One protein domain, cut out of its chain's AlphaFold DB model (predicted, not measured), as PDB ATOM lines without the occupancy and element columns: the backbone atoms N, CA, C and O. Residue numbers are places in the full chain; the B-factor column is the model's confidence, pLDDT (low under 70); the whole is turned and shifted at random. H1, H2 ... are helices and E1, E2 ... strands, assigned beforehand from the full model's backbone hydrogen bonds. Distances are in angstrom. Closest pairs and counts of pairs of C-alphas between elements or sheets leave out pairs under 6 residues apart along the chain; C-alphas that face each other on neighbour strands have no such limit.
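What this domain is: This is residues 7 to 95 of the 103 residues of an uncharacterized protein of Escherichia coli O157 (UniProt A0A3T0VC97). One long helix, H1, makes the length of a rod; H3 folds back beside it, with tiny H2 at the turn, and H4 crosses near H1's beginning. The printed part has 89 residues, mostly helix: four named helices, then strand E1. It is loose, radius of gyration of the C-alphas 15.6 A, spanning 49 by 22 by 17 A.

Where its parts are: Find C-alpha 14 at (26.564, -34.223, 11.750); from there H1, residues 14 to 43, runs 43.4 A. Then come H2, residues 47 to 50; H3, 56 to 71, 22.9 A; H4, 73 to 82, 14.1 A; and E1, 93 to 95, ending at (28.651, -29.768, 30.239).

How they stand to each other: Look at H1, the hub: its residues 24 to 38 touch H3 at a shallow tilt of 14 degrees, opposite ways, closest C-alphas Ala 31 and Ala 59, 5.9 A. H4 touches H1's residues 20 to 23, about perpendicular at 78 degrees, closest C-alphas Arg 20 and Leu 76, 7.2 A. Every O i to N i+4 pair in H1, H3 and H4 is within hydrogen-bond range; H2 is too short for one.

The domain as a whole: The printed part has no cut and no long link. Residues 53, 54 and 95 have pLDDT under 70.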
ATOM      1  N   ASN A   7      28.198 -38.890  25.528       89.56
ATOM      2  CA  ASN A   7      29.635 -38.685  25.395       89.56
ATOM      3  C   ASN A   7      29.966 -38.439  23.925       89.56
ATOM      4  O   ASN A   7      29.282 -38.934  23.030       89.56
ATOM      5  N   PHE A   8      31.084 -37.765  23.670       91.38
ATOM      6  CA  PHE A   8      31.537 -37.496  22.306       91.38
ATOM      7  C   PHE A   8      31.659 -38.754  21.433       91.38
ATOM      8  O   PHE A   8      31.251 -38.743  20.277       91.38
ATOM      9  N   ARG A   9      32.161 -39.859  22.001       90.50
ATOM     10  CA  ARG A   9      32.310 -41.147  21.298       90.50
ATOM     11  C   ARG A   9      30.982 -41.771  20.853       90.50
ATOM     12  O   ARG A   9      30.990 -42.637  19.987       90.50
ATOM     13  N   ASP A  10      29.882 -41.373  21.491       91.62
ATOM     14  CA  ASP A  10      28.542 -41.896  21.228       91.62
ATOM     15  C   ASP A  10      27.816 -41.041  20.161       91.62
ATOM     16  O   ASP A  10      26.760 -41.435  19.666       91.62
ATOM     17  N   LEU A  11      28.381 -39.884  19.779       91.12
ATOM     18  CA  LEU A  11      27.865 -39.040  18.701       91.12
ATOM     19  C   LEU A  11      28.234 -39.607  17.329       91.12
ATOM     20  O   LEU A  11      29.295 -40.198  17.130       91.12
ATOM     21  N   THR A  12      27.372 -39.371  16.343       91.19
ATOM     22  CA  THR A  12      27.587 -39.827  14.964       91.19
ATOM     23  C   THR A  12      27.164 -38.766  13.954       91.19
ATOM     24  O   THR A  12      26.384 -37.865  14.261       91.19
ATOM     25  N   GLY A  13      27.707 -38.855  12.736       92.44
ATOM     26  CA  GLY A  13      27.318 -37.985  11.625       92.44
ATOM     27  C   GLY A  13      27.530 -36.496  11.914       92.44
ATOM     28  O   GLY A  13      28.586 -36.085  12.398       92.44
ATOM     29  N   GLU A  14      26.517 -35.685  11.609       93.50
ATOM     30  CA  GLU A  14      26.564 -34.223  11.750       93.50
ATOM     31  C   GLU A  14      26.713 -33.759  13.205       93.50
ATOM     32  O   GLU A  14      27.357 -32.739  13.455       93.50
ATOM     33  N   ALA A  15      26.228 -34.540  14.175       92.50
ATOM     34  CA  ALA A  15      26.348 -34.209  15.595       92.50
ATOM     35  C   ALA A  15      27.815 -34.132  16.056       92.50
ATOM     36  O   ALA A  15      28.159 -33.322  16.914       92.50
ATOM     37  N   VAL A  16      28.714 -34.916  15.446       94.12
ATOM     38  CA  VAL A  16      30.161 -34.853  15.726       94.12
ATOM     39  C   VAL A  16      30.748 -33.519  15.263       94.12
ATOM     40  O   VAL A  16      31.573 -32.918  15.954       94.12
ATOM     41  N   ILE A  17      30.322 -33.040  14.092       94.44
ATOM     42  CA  ILE A  17      30.774 -31.762  13.529       94.44
ATOM     43  C   ILE A  17      30.267 -30.614  14.406       94.44
ATOM     44  O   ILE A  17      31.047 -29.736  14.781       94.44
ATOM     45  N   GLN A  18      28.992 -30.668  14.799       94.56
ATOM     46  CA  GLN A  18      28.378 -29.691  15.694       94.56
ATOM     47  C   GLN A  18      29.082 -29.643  17.058       94.56
ATOM     48  O   GLN A  18      29.446 -28.563  17.521       94.56
ATOM     49  N   ALA A  19      29.362 -30.801  17.663       92.06
ATOM     50  CA  ALA A  19      30.059 -30.907  18.945       92.06
ATOM     51  C   ALA A  19      31.455 -30.280  18.912       92.06
ATOM     52  O   ALA A  19      31.806 -29.476  19.782       92.06
ATOM     53  N   ARG A  20      32.235 -30.585  17.869       93.94
ATOM     54  CA  ARG A  20      33.551 -29.977  17.635       93.94
ATOM     55  C   ARG A  20      33.460 -28.459  17.523       93.94
ATOM     56  O   ARG A  20      34.229 -27.748  18.170       93.94
ATOM     57  N   GLN A  21      32.499 -27.959  16.749       93.88
ATOM     58  CA  GLN A  21      32.304 -26.524  16.577       93.88
ATOM     59  C   GLN A  21      31.889 -25.840  17.886       93.88
ATOM     60  O   GLN A  21      32.399 -24.766  18.201       93.88
ATOM     61  N   CYS A  22      31.011 -26.463  18.675       91.12
ATOM     62  CA  CYS A  22      30.615 -25.947  19.983       91.12
ATOM     63  C   CYS A  22      31.811 -25.805  20.929       91.12
ATOM     64  O   CYS A  22      31.930 -24.783  21.603       91.12
ATOM     65  N   VAL A  23      32.720 -26.781  20.949       90.06
ATOM     66  CA  VAL A  23      33.923 -26.738  21.795       90.06
ATOM     67  C   VAL A  23      34.886 -25.647  21.332       90.06
ATOM     68  O   VAL A  23      35.364 -24.868  22.151       90.06
ATOM     69  N   ILE A  24      35.115 -25.517  20.021       91.69
ATOM     70  CA  ILE A  24      35.926 -24.420  19.469       91.69
ATOM     71  C   ILE A  24      35.326 -23.059  19.847       91.69
ATOM     72  O   ILE A  24      36.054 -22.165  20.276       91.69
ATOM     73  N   ASN A  25      34.007 -22.898  19.720       91.25
ATOM     74  CA  ASN A  25      33.325 -21.652  20.065       91.25
ATOM     75  C   ASN A  25      33.451 -21.333  21.560       91.25
ATOM     76  O   ASN A  25      33.742 -20.192  21.910       91.25
ATOM     77  N   ALA A  26      33.293 -22.330  22.434       88.12
ATOM     78  CA  ALA A  26      33.465 -22.153  23.873       88.12
ATOM     79  C   ALA A  26      34.891 -21.690  24.227       88.12
ATOM     80  O   ALA A  26      35.065 -20.755  25.008       88.12
ATOM     81  N   GLU A  27      35.912 -22.283  23.604       87.44
ATOM     82  CA  GLU A  27      37.308 -21.877  23.805       87.44
ATOM     83  C   GLU A  27      37.588 -20.458  23.278       87.44
ATOM     84  O   GLU A  27      38.321 -19.698  23.917       87.44
ATOM     85  N   ILE A  28      36.974 -20.060  22.156       89.50
ATOM     86  CA  ILE A  28      37.055 -18.688  21.626       89.50
ATOM     87  C   ILE A  28      36.454 -17.679  22.606       89.50
ATOM     88  O   ILE A  28      37.084 -16.652  22.870       89.50
ATOM     89  N   GLU A  29      35.271 -17.953  23.156       87.94
ATOM     90  CA  GLU A  29      34.635 -17.062  24.134       87.94
ATOM     91  C   GLU A  29      35.471 -16.957  25.417       87.94
ATOM     92  O   GLU A  29      35.758 -15.850  25.874       87.94
ATOM     93  N   ALA A  30      36.010 -18.071  25.919       85.06
ATOM     94  CA  ALA A  30      36.915 -18.056  27.069       85.06
ATOM     95  C   ALA A  30      38.199 -17.237  26.811       85.06
ATOM     96  O   ALA A  30      38.691 -16.530  27.696       85.06
ATOM     97  N   ALA A  31      38.762 -17.299  25.600       85.69
ATOM     98  CA  ALA A  31      39.909 -16.471  25.231       85.69
ATOM     99  C   ALA A  31      39.537 -14.981  25.135       85.69
ATOM    100  O   ALA A  31      40.312 -14.124  25.570       85.69
ATOM    101  N   ARG A  32      38.347 -14.655  24.612       86.94
ATOM    102  CA  ARG A  32      37.827 -13.277  24.559       86.94
ATOM    103  C   ARG A  32      37.661 -12.683  25.952       86.94
ATOM    104  O   ARG A  32      38.116 -11.563  26.175       86.94
ATOM    105  N   GLU A  33      37.100 -13.430  26.899       85.81
ATOM    106  CA  GLU A  33      36.962 -12.993  28.295       85.81
ATOM    107  C   GLU A  33      38.315 -12.637  28.924       85.81
ATOM    108  O   GLU A  33      38.450 -11.589  29.561       85.81
ATOM    109  N   LYS A  34      39.355 -13.445  28.678       83.62
ATOM    110  CA  LYS A  34      40.722 -13.149  29.141       83.62
ATOM    111  C   LYS A  34      41.264 -11.846  28.556       83.62
ATOM    112  O   LYS A  34      41.909 -11.081  29.272       83.62
ATOM    113  N   VAL A  35      41.005 -11.571  27.276       86.12
ATOM    114  CA  VAL A  35      41.417 -10.312  26.629       86.12
ATOM    115  C   VAL A  35      40.668  -9.119  27.217       86.12
ATOM    116  O   VAL A  35      41.295  -8.108  27.527       86.12
ATOM    117  N   ILE A  36      39.350  -9.234  27.410       88.44
ATOM    118  CA  ILE A  36      38.530  -8.184  28.033       88.44
ATOM    119  C   ILE A  36      39.041  -7.886  29.445       88.44
ATOM    120  O   ILE A  36      39.229  -6.724  29.806       88.44
ATOM    121  N   HIS A  37      39.350  -8.925  30.221       85.75
ATOM    122  CA  HIS A  37      39.917  -8.772  31.553       85.75
ATOM    123  C   HIS A  37      41.295  -8.093  31.526       85.75
ATOM    124  O   HIS A  37      41.525  -7.132  32.259       85.75
ATOM    125  N   ALA A  38      42.198  -8.526  30.639       84.81
ATOM    126  CA  ALA A  38      43.509  -7.899  30.476       84.81
ATOM    127  C   ALA A  38      43.395  -6.420  30.068       84.81
ATOM    128  O   ALA A  38      44.150  -5.585  30.564       84.81
ATOM    129  N   ARG A  39      42.425  -6.079  29.212       86.88
ATOM    130  CA  ARG A  39      42.129  -4.694  28.836       86.88
ATOM    131  C   ARG A  39      41.643  -3.874  30.032       86.88
ATOM    132  O   ARG A  39      42.154  -2.781  30.243       86.88
ATOM    133  N   SER A  40      40.724  -4.407  30.833       87.75
ATOM    134  CA  SER A  40      40.241  -3.733  32.045       87.75
ATOM    135  C   SER A  40      41.383  -3.439  33.029       87.75
ATOM    136  O   SER A  40      41.490  -2.329  33.544       87.75
ATOM    137  N   LEU A  41      42.298  -4.393  33.228       86.31
ATOM    138  CA  LEU A  41      43.489  -4.195  34.061       86.31
ATOM    139  C   LEU A  41      44.445  -3.138  33.491       86.31
ATOM    140  O   LEU A  41      45.072  -2.400  34.253       86.31
ATOM    141  N   PHE A  42      44.563  -3.062  32.164       86.06
ATOM    142  CA  PHE A  42      45.366  -2.044  31.491       86.06
ATOM    143  C   PHE A  42      44.775  -0.645  31.682       86.06
ATOM    144  O   PHE A  42      45.507   0.274  32.038       86.06
ATOM    145  N   GLU A  43      43.460  -0.500  31.507       88.56
ATOM    146  CA  GLU A  43      42.731   0.756  31.731       88.56
ATOM    147  C   GLU A  43      42.808   1.211  33.202       88.56
ATOM    148  O   GLU A  43      42.857   2.406  33.475       88.56
ATOM    149  N   ALA A  44      42.918   0.271  34.148       87.62
ATOM    150  CA  ALA A  44      43.144   0.545  35.569       87.62
ATOM    151  C   ALA A  44      44.619   0.832  35.946       87.62
ATOM    152  O   ALA A  44      44.922   1.028  37.122       87.62
ATOM    153  N   GLY A  45      45.553   0.830  34.985       86.44
ATOM    154  CA  GLY A  45      46.978   1.107  35.220       86.44
ATOM    155  C   GLY A  45      47.780  -0.049  35.839       86.44
ATOM    156  O   GLY A  45      48.913   0.142  36.284       86.44
ATOM    157  N   ILE A  46      47.238  -1.273  35.865       83.94
ATOM    158  CA  ILE A  46      47.854  -2.444  36.515       83.94
ATOM    159  C   ILE A  46      48.740  -3.219  35.517       83.94
ATOM    160  O   ILE A  46      48.580  -4.417  35.273       83.94
ATOM    161  N   HIS A  47      49.708  -2.531  34.907       76.88
ATOM    162  CA  HIS A  47      50.474  -3.042  33.757       76.88
ATOM    163  C   HIS A  47      51.307  -4.307  34.038       76.88
ATOM    164  O   HIS A  47      51.492  -5.138  33.145       76.88
ATOM    165  N   ASN A  48      51.770  -4.501  35.277       74.94
ATOM    166  CA  ASN A  48      52.527  -5.701  35.662       74.94
ATOM    167  C   ASN A  48      51.677  -6.977  35.564       74.94
ATOM    168  O   ASN A  48      52.186  -8.026  35.173       74.94
ATOM    169  N   VAL A  49      50.378  -6.885  35.863       74.81
ATOM    170  CA  VAL A  49      49.447  -8.021  35.775       74.81
ATOM    171  C   VAL A  49      49.022  -8.254  34.322       74.81
ATOM    172  O   VAL A  49      48.932  -9.400  33.884       74.81
ATOM    173  N   VAL A  50      48.870  -7.184  33.532       76.25
ATOM    174  CA  VAL A  50      48.534  -7.255  32.095       76.25
ATOM    175  C   VAL A  50      49.575  -8.042  31.295       76.25
ATOM    176  O   VAL A  50      49.221  -8.832  30.422       76.25
ATOM    177  N   ASN A  51      50.863  -7.864  31.595       74.88
ATOM    178  CA  ASN A  51      51.952  -8.557  30.896       74.88
ATOM    179  C   ASN A  51      52.309  -9.927  31.506       74.88
ATOM    180  O   ASN A  51      53.201 -10.620  31.000       74.88
ATOM    181  N   GLY A  52      51.645 -10.301  32.602       72.25
ATOM    182  CA  GLY A  52      51.895 -11.519  33.363       72.25
ATOM    183  C   GLY A  52      51.310 -12.783  32.731       72.25
ATOM    184  O   GLY A  52      50.681 -12.764  31.671       72.25
ATOM    185  N   SER A  53      51.509 -13.906  33.421       67.69
ATOM    186  CA  SER A  53      51.033 -15.239  33.024       67.69
ATOM    187  C   SER A  53      49.508 -15.372  32.963       67.69
ATOM    188  O   SER A  53      49.023 -16.327  32.369       67.69
ATOM    189  N   SER A  54      48.759 -14.427  33.536       67.00
ATOM    190  CA  SER A  54      47.292 -14.358  33.497       67.00
ATOM    191  C   SER A  54      46.739 -13.293  32.540       67.00
ATOM    192  O   SER A  54      45.525 -13.191  32.391       67.00
ATOM    193  N   GLY A  55      47.606 -12.493  31.909       74.00
ATOM    194  CA  GLY A  55      47.216 -11.387  31.036       74.00
ATOM    195  C   GLY A  55      47.391 -11.702  29.548       74.00
ATOM    196  O   GLY A  55      47.022 -12.776  29.069       74.00
ATOM    197  N   ILE A  56      47.989 -10.775  28.796       79.06
ATOM    198  CA  ILE A  56      48.139 -10.859  27.333       79.06
ATOM    199  C   ILE A  56      48.922 -12.107  26.905       79.06
ATOM    200  O   ILE A  56      48.576 -12.729  25.902       79.06
ATOM    201  N   LYS A  57      49.937 -12.531  27.674       81.38
ATOM    202  CA  LYS A  57      50.694 -13.760  27.371       81.38
ATOM    203  C   LYS A  57      49.819 -15.012  27.462       81.38
ATOM    204  O   LYS A  57      49.914 -15.879  26.597       81.38
ATOM    205  N   ALA A  58      48.945 -15.084  28.467       80.94
ATOM    206  CA  ALA A  58      47.989 -16.179  28.617       80.94
ATOM    207  C   ALA A  58      46.975 -16.190  27.469       80.94
ATOM    208  O   ALA A  58      46.689 -17.247  26.911       80.94
ATOM    209  N   ALA A  59      46.459 -15.015  27.096       82.25
ATOM    210  CA  ALA A  59      45.542 -14.878  25.971       82.25
ATOM    211  C   ALA A  59      46.206 -15.313  24.653       82.25
ATOM    212  O   ALA A  59      45.633 -16.108  23.912       82.25
ATOM    213  N   ALA A  60      47.443 -14.878  24.390       85.06
ATOM    214  CA  ALA A  60      48.203 -15.276  23.206       85.06
ATOM    215  C   ALA A  60      48.434 -16.796  23.144       85.06
ATOM    216  O   ALA A  60      48.208 -17.409  22.101       85.06
ATOM    217  N   ALA A  61      48.822 -17.419  24.263       86.12
ATOM    218  CA  ALA A  61      48.958 -18.871  24.350       86.12
ATOM    219  C   ALA A  61      47.622 -19.590  24.087       86.12
ATOM    220  O   ALA A  61      47.582 -20.586  23.369       86.12
ATOM    221  N   HIS A  62      46.514 -19.053  24.602       87.06
ATOM    222  CA  HIS A  62      45.178 -19.608  24.373       87.06
ATOM    223  C   HIS A  62      44.765 -19.520  22.895       87.06
ATOM    224  O   HIS A  62      44.267 -20.496  22.340       87.06
ATOM    225  N   PHE A  63      45.064 -18.415  22.204       87.69
ATOM    226  CA  PHE A  63      44.817 -18.309  20.760       87.69
ATOM    227  C   PHE A  63      45.622 -19.318  19.930       87.69
ATOM    228  O   PHE A  63      45.117 -19.816  18.923       87.69
ATOM    229  N   LEU A  64      46.842 -19.676  20.353       89.69
ATOM    230  CA  LEU A  64      47.605 -20.752  19.709       89.69
ATOM    231  C   LEU A  64      46.914 -22.112  19.870       89.69
ATOM    232  O   LEU A  64      46.865 -22.886  18.911       89.69
ATOM    233  N   VAL A  65      46.342 -22.387  21.046       89.12
ATOM    234  CA  VAL A  65      45.545 -23.601  21.281       89.12
ATOM    235  C   VAL A  65      44.307 -23.608  20.387       89.12
ATOM    236  O   VAL A  65      44.091 -24.595  19.693       89.12
ATOM    237  N   ILE A  66      43.551 -22.507  20.315       90.50
ATOM    238  CA  ILE A  66      42.375 -22.390  19.431       90.50
ATOM    239  C   ILE A  66      42.755 -22.674  17.978       90.50
ATOM    240  O   ILE A  66      42.090 -23.464  17.310       90.50
ATOM    241  N   LYS A  67      43.858 -22.087  17.496       93.00
ATOM    242  CA  LYS A  67      44.350 -22.342  16.138       93.00
ATOM    243  C   LYS A  67      44.616 -23.830  15.917       93.00
ATOM    244  O   LYS A  67      44.236 -24.366  14.881       93.00
ATOM    245  N   ARG A  68      45.227 -24.507  16.893       92.06
ATOM    246  CA  ARG A  68      45.471 -25.951  16.822       92.06
ATOM    247  C   ARG A  68      44.168 -26.750  16.799       92.06
ATOM    248  O   ARG A  68      44.053 -27.639  15.964       92.06
ATOM    249  N   LEU A  69      43.191 -26.412  17.645       91.25
ATOM    250  CA  LEU A  69      41.872 -27.061  17.670       91.25
ATOM    251  C   LEU A  69      41.148 -26.956  16.316       91.25
ATOM    252  O   LEU A  69      40.477 -27.896  15.908       91.25
ATOM    253  N   GLN A  70      41.311 -25.838  15.602       91.50
ATOM    254  CA  GLN A  70      40.715 -25.627  14.277       91.50
ATOM    255  C   GLN A  70      41.389 -26.442  13.163       91.50
ATOM    256  O   GLN A  70      40.749 -26.749  12.160       91.50
ATOM    257  N   THR A  71      42.677 -26.770  13.306       93.19
ATOM    258  CA  THR A  71      43.466 -27.429  12.249       93.19
ATOM    259  C   THR A  71      43.699 -28.921  12.481       93.19
ATOM    260  O   THR A  71      43.929 -29.655  11.525       93.19
ATOM    261  N   ASP A  72      43.682 -29.369  13.736       94.31
ATOM    262  CA  ASP A  72      44.026 -30.731  14.145       94.31
ATOM    263  C   ASP A  72      42.819 -31.390  14.824       94.31
ATOM    264  O   ASP A  72      42.581 -31.244  16.025       94.31
ATOM    265  N   THR A  73      42.044 -32.127  14.027       91.88
ATOM    266  CA  THR A  73      40.829 -32.808  14.489       91.88
ATOM    267  C   THR A  73      41.120 -33.910  15.501       91.88
ATOM    268  O   THR A  73      40.316 -34.123  16.400       91.88
ATOM    269  N   ARG A  74      42.278 -34.581  15.414       92.75
ATOM    270  CA  ARG A  74      42.665 -35.615  16.387       92.75
ATOM    271  C   ARG A  74      42.969 -35.000  17.744       92.75
ATOM    272  O   ARG A  74      42.559 -35.538  18.767       92.75
ATOM    273  N   TYR A  75      43.673 -33.870  17.745       91.00
ATOM    274  CA  TYR A  75      43.922 -33.115  18.966       91.00
ATOM    275  C   TYR A  75      42.621 -32.590  19.576       91.00
ATOM    276  O   TYR A  75      42.432 -32.711  20.782       91.00
ATOM    277  N   LEU A  76      41.705 -32.067  18.757       91.88
ATOM    278  CA  LEU A  76      40.390 -31.631  19.225       91.88
ATOM    279  C   LEU A  76      39.603 -32.778  19.872       91.88
ATOM    280  O   LEU A  76      39.128 -32.620  20.991       91.88
ATOM    281  N   ASP A  77      39.511 -33.940  19.226       92.38
ATOM    282  CA  ASP A  77      38.785 -35.094  19.772       92.38
ATOM    283  C   ASP A  77      39.380 -35.582  21.105       92.38
ATOM    284  O   ASP A  77      38.639 -35.922  22.033       92.38
ATOM    285  N   ALA A  78      40.713 -35.572  21.224       89.94
ATOM    286  CA  ALA A  78      41.403 -35.874  22.475       89.94
ATOM    287  C   ALA A  78      41.043 -34.854  23.563       89.94
ATOM    288  O   ALA A  78      40.611 -35.244  24.640       89.94
ATOM    289  N   VAL A  79      41.099 -33.554  23.256       87.12
ATOM    290  CA  VAL A  79      40.715 -32.481  24.189       87.12
ATOM    291  C   VAL A  79      39.263 -32.619  24.641       87.12
ATOM    292  O   VAL A  79      38.973 -32.436  25.821       87.12
ATOM    293  N   ILE A  80      38.346 -32.953  23.734       89.38
ATOM    294  CA  ILE A  80      36.932 -33.167  24.059       89.38
ATOM    295  C   ILE A  80      36.765 -34.346  25.025       89.38
ATOM    296  O   ILE A  80      35.988 -34.266  25.978       89.38
ATOM    297  N   THR A  81      37.501 -35.428  24.783       86.75
ATOM    298  CA  THR A  81      37.452 -36.638  25.607       86.75
ATOM    299  C   THR A  81      38.077 -36.400  26.982       86.75
ATOM    300  O   THR A  81      37.462 -36.725  27.995       86.75
ATOM    301  N   ASP A  82      39.252 -35.772  27.031       85.56
ATOM    302  CA  ASP A  82      40.004 -35.506  28.263       85.56
ATOM    303  C   ASP A  82      39.278 -34.512  29.184       85.56
ATOM    304  O   ASP A  82      39.349 -34.630  30.406       85.56
ATOM    305  N   ASN A  83      38.527 -33.562  28.613       82.88
ATOM    306  CA  ASN A  83      37.687 -32.623  29.371       82.88
ATOM    307  C   ASN A  83      36.285 -33.169  29.685       82.88
ATOM    308  O   ASN A  83      35.432 -32.420  30.166       82.88
ATOM    309  N   LEU A  84      36.030 -34.456  29.417       83.94
ATOM    310  CA  LEU A  84      34.764 -35.129  29.730       83.94
ATOM    311  C   LEU A  84      33.541 -34.326  29.249       83.94
ATOM    312  O   LEU A  84      32.552 -34.172  29.970       83.94
ATOM    313  N   CYS A  85      33.633 -33.762  28.041       87.00
ATOM    314  CA  CYS A  85      32.566 -32.948  27.476       87.00
ATOM    315  C   CYS A  85      31.316 -33.800  27.233       87.00
ATOM    316  O   CYS A  85      31.381 -34.844  26.576       87.00
ATOM    317  N   MET A  86      30.171 -33.309  27.706       89.25
ATOM    318  CA  MET A  86      28.870 -33.937  27.477       89.25
ATOM    319  C   MET A  86      28.047 -33.111  26.499       89.25
ATOM    320  O   MET A  86      27.972 -31.882  26.613       89.25
ATOM    321  N   PHE A  87      27.392 -33.801  25.572       90.19
ATOM    322  CA  PHE A  87      26.641 -33.198  24.480       90.19
ATOM    323  C   PHE A  87      25.178 -33.633  24.489       90.19
ATOM    324  O   PHE A  87      24.823 -34.668  25.053       90.19
ATOM    325  N   SER A  88      24.318 -32.855  23.840       89.94
ATOM    326  CA  SER A  88      23.009 -33.338  23.411       89.94
ATOM    327  C   SER A  88      23.156 -34.329  22.242       89.94
ATOM    328  O   SER A  88      24.216 -34.366  21.608       89.94
ATOM    329  N   PRO A  89      22.109 -35.101  21.900       88.31
ATOM    330  CA  PRO A  89      22.124 -35.978  20.726       88.31
ATOM    331  C   PRO A  89      22.416 -35.253  19.406       88.31
ATOM    332  O   PRO A  89      22.985 -35.832  18.486       88.31
ATOM    333  N   GLU A  90      22.065 -33.970  19.325       89.44
ATOM    334  CA  GLU A  90      22.318 -33.098  18.175       89.44
ATOM    335  C   GLU A  90      23.741 -32.507  18.175       89.44
ATOM    336  O   GLU A  90      24.124 -31.808  17.240       89.44
ATOM    337  N   GLY A  91      24.540 -32.775  19.213       87.25
ATOM    338  CA  GLY A  91      25.919 -32.303  19.334       87.25
ATOM    339  C   GLY A  91      26.076 -30.953  20.037       87.25
ATOM    340  O   GLY A  91      27.163 -30.381  20.005       87.25
ATOM    341  N   TYR A  92      25.045 -30.414  20.694       87.94
ATOM    342  CA  TYR A  92      25.197 -29.178  21.468       87.94
ATOM    343  C   TYR A  92      25.927 -29.441  22.786       87.94
ATOM    344  O   TYR A  92      25.559 -30.343  23.535       87.94
ATOM    345  N   LEU A  93      26.952 -28.640  23.087       84.50
ATOM    346  CA  LEU A  93      27.724 -28.749  24.325       84.50
ATOM    347  C   LEU A  93      26.855 -28.373  25.538       84.50
ATOM    348  O   LEU A  93      26.349 -27.255  25.607       84.50
ATOM    349  N   TYR A  94      26.697 -29.298  26.489       76.94
ATOM    350  CA  TYR A  94      25.869 -29.110  27.688       76.94
ATOM    351  C   TYR A  94      26.698 -28.999  28.968       76.94
ATOM    352  O   TYR A  94      26.383 -28.203  29.851       76.94
ATOM    353  N   LEU A  95      27.770 -29.786  29.077       66.75
ATOM    354  CA  LEU A  95      28.651 -29.768  30.239       66.75
ATOM    355  C   LEU A  95      30.105 -29.767  29.778       66.75
ATOM    356  O   LEU A  95      30.532 -30.663  29.049       66.75
TER     357      LEU A  95